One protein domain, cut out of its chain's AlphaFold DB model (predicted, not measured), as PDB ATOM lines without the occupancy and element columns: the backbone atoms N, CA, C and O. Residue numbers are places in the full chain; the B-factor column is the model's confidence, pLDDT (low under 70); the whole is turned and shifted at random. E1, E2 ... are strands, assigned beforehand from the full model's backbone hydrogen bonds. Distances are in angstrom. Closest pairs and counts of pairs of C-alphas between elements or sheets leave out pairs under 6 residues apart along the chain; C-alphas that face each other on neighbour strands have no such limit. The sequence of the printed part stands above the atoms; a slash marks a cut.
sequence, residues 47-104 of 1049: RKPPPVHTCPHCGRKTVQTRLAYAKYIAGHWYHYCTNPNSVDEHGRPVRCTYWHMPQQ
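AT A GLANCE: This is residues 47 to 104 of the 1049 residues of an uncharacterized protein of Polyporus brumalis (UniProt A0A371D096). With little regular structure, the domain is one hairpin of two strands, E1 then E2, between two long stretches with no named element. Residues 47 to 62 run beside the hairpin and loop round into E1; residues 82 to 104 run on beyond E2 and fold back past the hairpin. The printed part has 58 residues, 12 of them in the two antiparallel strands, order E1 - E2, class all strand, with no named helix. It is only just loose, close to compact, with a radius of gyration of the C-alphas of 12.4 A, and only just elongated, spanning 36 by 23 by 18 A.

HOW THE PARTS SIT: E1, residues 63 to 68, and E2, residues 76 to 81, form an antiparallel hairpin, their directions at 149 degrees. C-alphas 63 and 81 face each other at 4.3 A. N 66 and O 78 are within hydrogen-bond range at 2.8 A.

IN THESE COORDINATES: E1 begins at C-alpha 63 (13.154, 20.652, -31.754) and is 14.9 A long. E2, 16.4 A long, ends at C-alpha 81 (10.094, 18.225, -30.031).

THE WHOLE: The two C-alphas farthest apart, of Arg 47 and Gly 91, are 36.2 A apart. The E1 to E2 link is short, and the printed part has no cut. The pLDDT is under 70 at residues 69 to 74 and 95 to 104.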
ATOM      1  N   ARG A  47      16.022  19.044 -50.000       75.62
ATOM      2  CA  ARG A  47      17.118  19.632 -49.211       75.62
ATOM      3  C   ARG A  47      16.695  19.710 -47.741       75.62
ATOM      4  O   ARG A  47      15.562  20.069 -47.436       75.62
ATOM      5  N   LYS A  48      17.603  19.357 -46.822       82.12
ATOM      6  CA  LYS A  48      17.303  19.386 -45.383       82.12
ATOM      7  C   LYS A  48      16.836  20.801 -44.998       82.12
ATOM      8  O   LYS A  48      17.629  21.727 -45.174       82.12
ATOM      9  N   PRO A  49      15.623  20.971 -44.442       78.81
ATOM     10  CA  PRO A  49      15.103  22.292 -44.121       78.81
ATOM     11  C   PRO A  49      15.920  22.958 -43.004       78.81
ATOM     12  O   PRO A  49      16.582  22.259 -42.216       78.81
ATOM     13  N   PRO A  50      15.884  24.301 -42.917       82.19
ATOM     14  CA  PRO A  50      16.582  25.042 -41.877       82.19
ATOM     15  C   PRO A  50      16.170  24.563 -40.471       82.19
ATOM     16  O   PRO A  50      15.035  24.130 -40.247       82.19
ATOM     17  N   PRO A  51      17.091  24.592 -39.493       83.06
ATOM     18  CA  PRO A  51      16.808  24.111 -38.149       83.06
ATOM     19  C   PRO A  51      15.830  25.048 -37.427       83.06
ATOM     20  O   PRO A  51      16.225  26.069 -36.880       83.06
ATOM     21  N   VAL A  52      14.551  24.666 -37.363       89.62
ATOM     22  CA  VAL A  52      13.567  25.301 -36.471       89.62
ATOM     23  C   VAL A  52      14.097  25.242 -35.035       89.62
ATOM     24  O   VAL A  52      14.203  24.166 -34.445       89.62
ATOM     25  N   HIS A  53      14.471  26.399 -34.487       87.56
ATOM     26  CA  HIS A  53      15.203  26.484 -33.222       87.56
ATOM     27  C   HIS A  53      14.322  26.429 -31.969       87.56
ATOM     28  O   HIS A  53      14.859  26.214 -30.886       87.56
ATOM     29  N   THR A  54      13.005  26.602 -32.085       91.38
ATOM     30  CA  THR A  54      12.042  26.624 -30.969       91.38
ATOM     31  C   THR A  54      10.798  25.807 -31.311       91.38
ATOM     32  O   THR A  54      10.348  25.778 -32.452       91.38
ATOM     33  N   CYS A  55      10.235  25.095 -30.332       90.06
ATOM     34  CA  CYS A  55       8.989  24.352 -30.531       90.06
ATOM     35  C   CYS A  55       7.786  25.307 -30.454       90.06
ATOM     36  O   CYS A  55       7.648  25.958 -29.417       90.06
ATOM     37  N   PRO A  56       6.885  25.355 -31.458       83.31
ATOM     38  CA  PRO A  56       5.726  26.251 -31.417       83.31
ATOM     39  C   PRO A  56       4.804  25.957 -30.222       83.31
ATOM     40  O   PRO A  56       4.341  26.880 -29.569       83.31
ATOM     41  N   HIS A  57       4.623  24.682 -29.859       83.25
ATOM     42  CA  HIS A  57       3.745  24.275 -28.753       83.25
ATOM     43  C   HIS A  57       4.323  24.480 -27.343       83.25
ATOM     44  O   HIS A  57       3.588  24.335 -26.374       83.25
ATOM     45  N   CYS A  58       5.630  24.731 -27.175       87.38
ATOM     46  CA  CYS A  58       6.207  24.861 -25.825       87.38
ATOM     47  C   CYS A  58       7.368  25.861 -25.687       87.38
ATOM     48  O   CYS A  58       8.079  25.817 -24.681       87.38
ATOM     49  N   GLY A  59       7.637  26.695 -26.699       89.81
ATOM     50  CA  GLY A  59       8.668  27.749 -26.743       89.81
ATOM     51  C   GLY A  59      10.138  27.296 -26.668       89.81
ATOM     52  O   GLY A  59      11.041  28.017 -27.086       89.81
ATOM     53  N   ARG A  60      10.417  26.100 -26.141       89.38
ATOM     54  CA  ARG A  60      11.768  25.623 -25.806       89.38
ATOM     55  C   ARG A  60      12.581  25.210 -27.030       89.38
ATOM     56  O   ARG A  60      12.046  24.720 -28.027       89.38
ATOM     57  N   LYS A  61      13.909  25.336 -26.906       88.62
ATOM     58  CA  LYS A  61      14.910  24.956 -27.919       88.62
ATOM     59  C   LYS A  61      15.165  23.443 -27.970       88.62
ATOM     60  O   LYS A  61      16.286  22.972 -27.812       88.62
ATOM     61  N   THR A  62      14.090  22.677 -28.134       88.62
ATOM     62  CA  THR A  62      14.059  21.207 -28.045       88.62
ATOM     63  C   THR A  62      13.575  20.537 -29.332       88.62
ATOM     64  O   THR A  62      13.217  19.367 -29.315       88.62
ATOM     65  N   VAL A  63      13.532  21.245 -30.461       90.62
ATOM     66  CA  VAL A  63      13.154  20.652 -31.754       90.62
ATOM     67  C   VAL A  63      14.351  19.939 -32.386       90.62
ATOM     68  O   VAL A  63      15.453  20.479 -32.442       90.62
ATOM     69  N   GLN A  64      14.126  18.734 -32.907       90.00
ATOM     70  CA  GLN A  64      15.052  18.036 -33.796       90.00
ATOM     71  C   GLN A  64      14.368  17.758 -35.138       90.00
ATOM     72  O   GLN A  64      13.269  17.206 -35.179       90.00
ATOM     73  N   THR A  65      15.038  18.084 -36.244       89.38
ATOM     74  CA  THR A  65      14.622  17.639 -37.581       89.38
ATOM     75  C   THR A  65      15.081  16.198 -37.811       89.38
ATOM     76  O   THR A  65      16.273  15.902 -37.682       89.38
ATOM     77  N   ARG A  66      14.172  15.300 -38.198       86.50
ATOM     78  CA  ARG A  66      14.489  13.933 -38.635       86.50
ATOM     79  C   ARG A  66      13.880  13.644 -39.998       86.50
ATOM     80  O   ARG A  66      12.701  13.883 -40.223       86.50
ATOM     81  N   LEU A  67      14.697  13.060 -40.866       86.88
ATOM     82  CA  LEU A  67      14.248  12.405 -42.086       86.88
ATOM     83  C   LEU A  67      13.616  11.067 -41.692       86.88
ATOM     84  O   LEU A  67      14.303  10.220 -41.111       86.88
ATOM     85  N   ALA A  68      12.321  10.892 -41.951       77.56
ATOM     86  CA  ALA A  68      11.627   9.637 -41.692       77.56
ATOM     87  C   ALA A  68      11.254   8.967 -43.015       77.56
ATOM     88  O   ALA A  68      10.708   9.592 -43.917       77.56
ATOM     89  N   TYR A  69      11.550   7.673 -43.103       68.00
ATOM     90  CA  TYR A  69      11.198   6.834 -44.239       68.00
ATOM     91  C   TYR A  69      10.031   5.940 -43.826       68.00
ATOM     92  O   TYR A  69      10.215   4.992 -43.055       68.00
ATOM     93  N   ALA A  70       8.833   6.239 -44.321       60.06
ATOM     94  CA  ALA A  70       7.767   5.248 -44.342       60.06
ATOM     95  C   ALA A  70       8.082   4.212 -45.434       60.06
ATOM     96  O   ALA A  70       8.752   4.513 -46.414       60.06
ATOM     97  N   LYS A  71       7.589   2.977 -45.291       55.53
ATOM     98  CA  LYS A  71       7.878   1.890 -46.248       55.53
ATOM     99  C   LYS A  71       7.314   2.144 -47.667       55.53
ATOM    100  O   LYS A  71       7.683   1.432 -48.592       55.53
ATOM    101  N   TYR A  72       6.433   3.134 -47.811       49.84
ATOM    102  CA  TYR A  72       5.646   3.423 -49.014       49.84
ATOM    103  C   TYR A  72       5.599   4.923 -49.360       49.84
ATOM    104  O   TYR A  72       4.719   5.344 -50.095       49.84
ATOM    105  N   ILE A  73       6.485   5.743 -48.781       50.47
ATOM    106  CA  ILE A  73       6.529   7.194 -49.026       50.47
ATOM    107  C   ILE A  73       7.997   7.614 -49.152       50.47
ATOM    108  O   ILE A  73       8.857   7.067 -48.452       50.47
ATOM    109  N   ALA A  74       8.276   8.587 -50.021       59.31
ATOM    110  CA  ALA A  74       9.576   9.241 -50.122       59.31
ATOM    111  C   ALA A  74      10.048   9.813 -48.765       59.31
ATOM    112  O   ALA A  74       9.284   9.963 -47.807       59.31
ATOM    113  N   GLY A  75      11.345  10.108 -48.656       78.56
ATOM    114  CA  GLY A  75      11.939  10.589 -47.409       78.56
ATOM    115  C   GLY A  75      11.500  12.015 -47.067       78.56
ATOM    116  O   GLY A  75      12.126  12.968 -47.525       78.56
ATOM    117  N   HIS A  76      10.486  12.165 -46.213       80.06
ATOM    118  CA  HIS A  76      10.045  13.469 -45.711       80.06
ATOM    119  C   HIS A  76      10.798  13.887 -44.440       80.06
ATOM    120  O   HIS A  76      11.092  13.079 -43.547       80.06
ATOM    121  N   TRP A  77      11.091  15.185 -44.340       86.12
ATOM    122  CA  TRP A  77      11.644  15.801 -43.138       86.12
ATOM    123  C   TRP A  77      10.524  16.203 -42.179       86.12
ATOM    124  O   TRP A  77       9.643  16.984 -42.526       86.12
ATOM    125  N   TYR A  78      10.605  15.715 -40.943       86.56
ATOM    126  CA  TYR A  78       9.699  16.081 -39.860       86.56
ATOM    127  C   TYR A  78      10.467  16.789 -38.752       86.56
ATOM    128  O   TYR A  78      11.568  16.375 -38.373       86.56
ATOM    129  N   HIS A  79       9.855  17.816 -38.180       86.25
ATOM    130  CA  HIS A  79      10.289  18.380 -36.911       86.25
ATOM    131  C   HIS A  79       9.545  17.664 -35.782       86.25
ATOM    132  O   HIS A  79       8.334  17.480 -35.847       86.25
ATOM    133  N   TYR A  80      10.269  17.246 -34.745       89.44
ATOM    134  CA  TYR A  80       9.664  16.727 -33.520       89.44
ATOM    135  C   TYR A  80      10.342  17.362 -32.304       89.44
ATOM    136  O   TYR A  80      11.552  17.606 -32.307       89.44
ATOM    137  N   CYS A  81       9.566  17.662 -31.267       90.50
ATOM    138  CA  CYS A  81      10.094  18.225 -30.031       90.50
ATOM    139  C   CYS A  81      10.482  17.114 -29.045       90.50
ATOM    140  O   CYS A  81       9.743  16.156 -28.828       90.50
ATOM    141  N   THR A  82      11.663  17.248 -28.444       88.50
ATOM    142  CA  THR A  82      12.254  16.307 -27.485       88.50
ATOM    143  C   THR A  82      11.979  16.678 -26.028       88.50
ATOM    144  O   THR A  82      12.615  16.108 -25.147       88.50
ATOM    145  N   ASN A  83      11.100  17.648 -25.749       87.62
ATOM    146  CA  ASN A  83      10.725  18.013 -24.381       87.62
ATOM    147  C   ASN A  83       9.687  17.006 -23.839       87.62
ATOM    148  O   ASN A  83       8.528  17.088 -24.251       87.62
ATOM    149  N   PRO A  84      10.046  16.095 -22.909       78.81
ATOM    150  CA  PRO A  84       9.090  15.137 -22.345       78.81
ATOM    151  C   PRO A  84       8.020  15.820 -21.481       78.81
ATOM    152  O   PRO A  84       6.941  15.268 -21.293       78.81
ATOM    153  N   ASN A  85       8.307  17.035 -21.004       84.69
ATOM    154  CA  ASN A  85       7.441  17.837 -20.146       84.69
ATOM    155  C   ASN A  85       6.773  18.954 -20.969       84.69
ATOM    156  O   ASN A  85       6.714  20.109 -20.546       84.69
ATOM    157  N   SER A  86       6.366  18.641 -22.200       78.06
ATOM    158  CA  SER A  86       5.481  19.504 -22.981       78.06
ATOM    159  C   SER A  86       4.046  19.217 -22.543       78.06
ATOM    160  O   SER A  86       3.545  18.110 -22.711       78.06
ATOM    161  N   VAL A  87       3.406  20.210 -21.932       80.94
ATOM    162  CA  VAL A  87       1.964  20.218 -21.671       80.94
ATOM    163  C   VAL A  87       1.299  21.218 -22.606       80.94
ATOM    164  O   VAL A  87       1.938  22.195 -23.000       80.94
ATOM    165  N   ASP A  88       0.053  20.957 -22.988       78.75
ATOM    166  CA  ASP A  88      -0.776  21.937 -23.689       78.75
ATOM    167  C   ASP A  88      -1.272  23.022 -22.716       78.75
ATOM    168  O   ASP A  88      -1.093  22.941 -21.498       78.75
ATOM    169  N   GLU A  89      -1.950  24.031 -23.262       77.06
ATOM    170  CA  GLU A  89      -2.657  25.078 -22.509       77.06
ATOM    171  C   GLU A  89      -3.697  24.510 -21.520       77.06
ATOM    172  O   GLU A  89      -4.154  25.210 -20.623       77.06
ATOM    173  N   HIS A  90      -4.067  23.233 -21.673       83.19
ATOM    174  CA  HIS A  90      -5.038  22.513 -20.853       83.19
ATOM    175  C   HIS A  90      -4.352  21.588 -19.819       83.19
ATOM    176  O   HIS A  90      -5.017  20.751 -19.201       83.19
ATOM    177  N   GLY A  91      -3.029  21.704 -19.637       83.81
ATOM    178  CA  GLY A  91      -2.232  20.962 -18.653       83.81
ATOM    179  C   GLY A  91      -1.986  19.482 -18.980       83.81
ATOM    180  O   GLY A  91      -1.460  18.749 -18.139       83.81
ATOM    181  N   ARG A  92      -2.356  19.006 -20.174       81.50
ATOM    182  CA  ARG A  92      -2.248  17.593 -20.569       81.50
ATOM    183  C   ARG A  92      -0.882  17.336 -21.206       81.50
ATOM    184  O   ARG A  92      -0.444  18.151 -22.013       81.50
ATOM    185  N   PRO A  93      -0.200  16.213 -20.911       73.06
ATOM    186  CA  PRO A  93       1.102  15.911 -21.499       73.06
ATOM    187  C   PRO A  93       0.973  15.661 -23.008       73.06
ATOM    188  O   PRO A  93       0.518  14.600 -23.453       73.06
ATOM    189  N   VAL A  94       1.408  16.639 -23.799       73.44
ATOM    190  CA  VAL A  94       1.425  16.585 -25.258       73.44
ATOM    191  C   VAL A  94       2.496  15.593 -25.680       73.44
ATOM    192  O   VAL A  94       3.696  15.867 -25.664       73.44
ATOM    193  N   ARG A  95       2.056  14.419 -26.134       62.84
ATOM    194  CA  ARG A  95       2.892  13.552 -26.966       62.84
ATOM    195  C   ARG A  95       3.156  14.293 -28.271       62.84
ATOM    196  O   ARG A  95       2.344  14.191 -29.183       62.84
ATOM    197  N   CYS A  96       4.251  15.057 -28.305       58.00
ATOM    198  CA  CYS A  96       4.622  15.951 -29.399       58.00
ATOM    199  C   CYS A  96       4.380  15.289 -30.756       58.00
ATOM    200  O   CYS A  96       5.080  14.352 -31.146       58.00
ATOM    201  N   THR A  97       3.337  15.767 -31.425       57.44
ATOM    202  CA  THR A  97       2.879  15.266 -32.712       57.44
ATOM    203  C   THR A  97       3.920  15.565 -33.781       57.44
ATOM    204  O   THR A  97       4.678  16.528 -33.692       57.44
ATOM    205  N   TYR A  98       3.962  14.727 -34.814       64.31
ATOM    206  CA  TYR A  98       4.698  15.056 -36.025       64.31
ATOM    207  C   TYR A  98       3.909  16.138 -36.762       64.31
ATOM    208  O   TYR A  98       2.926  15.817 -37.430       64.31
ATOM    209  N   TRP A  99       4.314  17.404 -36.654       69.38
ATOM    210  CA  TRP A  99       3.841  18.399 -37.609       69.38
ATOM    211  C   TRP A  99       4.588  18.200 -38.929       69.38
ATOM    212  O   TRP A  99       5.821  18.224 -38.992       69.38
ATOM    213  N   HIS A 100       3.817  17.954 -39.987       58.44
ATOM    214  CA  HIS A 100       4.291  18.120 -41.354       58.44
ATOM    215  C   HIS A 100       4.720  19.585 -41.513       58.44
ATOM    216  O   HIS A 100       4.076  20.469 -40.942       58.44
ATOM    217  N   MET A 101       5.792  19.871 -42.256       62.53
ATOM    218  CA  MET A 101       6.038  21.272 -42.610       62.53
ATOM    219  C   MET A 101       4.875  21.779 -43.479       62.53
ATOM    220  O   MET A 101       4.324  20.983 -44.249       62.53
ATOM    221  N   PRO A 102       4.518  23.076 -43.439       53.41
ATOM    222  CA  PRO A 102       3.877  23.667 -44.610       53.41
ATOM    223  C   PRO A 102       4.747  23.372 -45.840       53.41
ATOM    224  O   PRO A 102       5.972  23.243 -45.719       53.41
ATOM    225  N   GLN A 103       4.137  23.231 -47.019       54.16
ATOM    226  CA  GLN A 103       4.931  23.234 -48.245       54.16
ATOM    227  C   GLN A 103       5.723  24.541 -48.261       54.16
ATOM    228  O   GLN A 103       5.159  25.609 -48.032       54.16
ATOM    229  N   GLN A 104       7.038  24.438 -48.447       51.12
ATOM    230  CA  GLN A 104       7.851  25.617 -48.684       51.12
ATOM    231  C   GLN A 104       7.331  26.233 -49.981       51.12
ATOM    232  O   GLN A 104       7.251  25.524 -50.987       51.12
TER     233      GLN A 104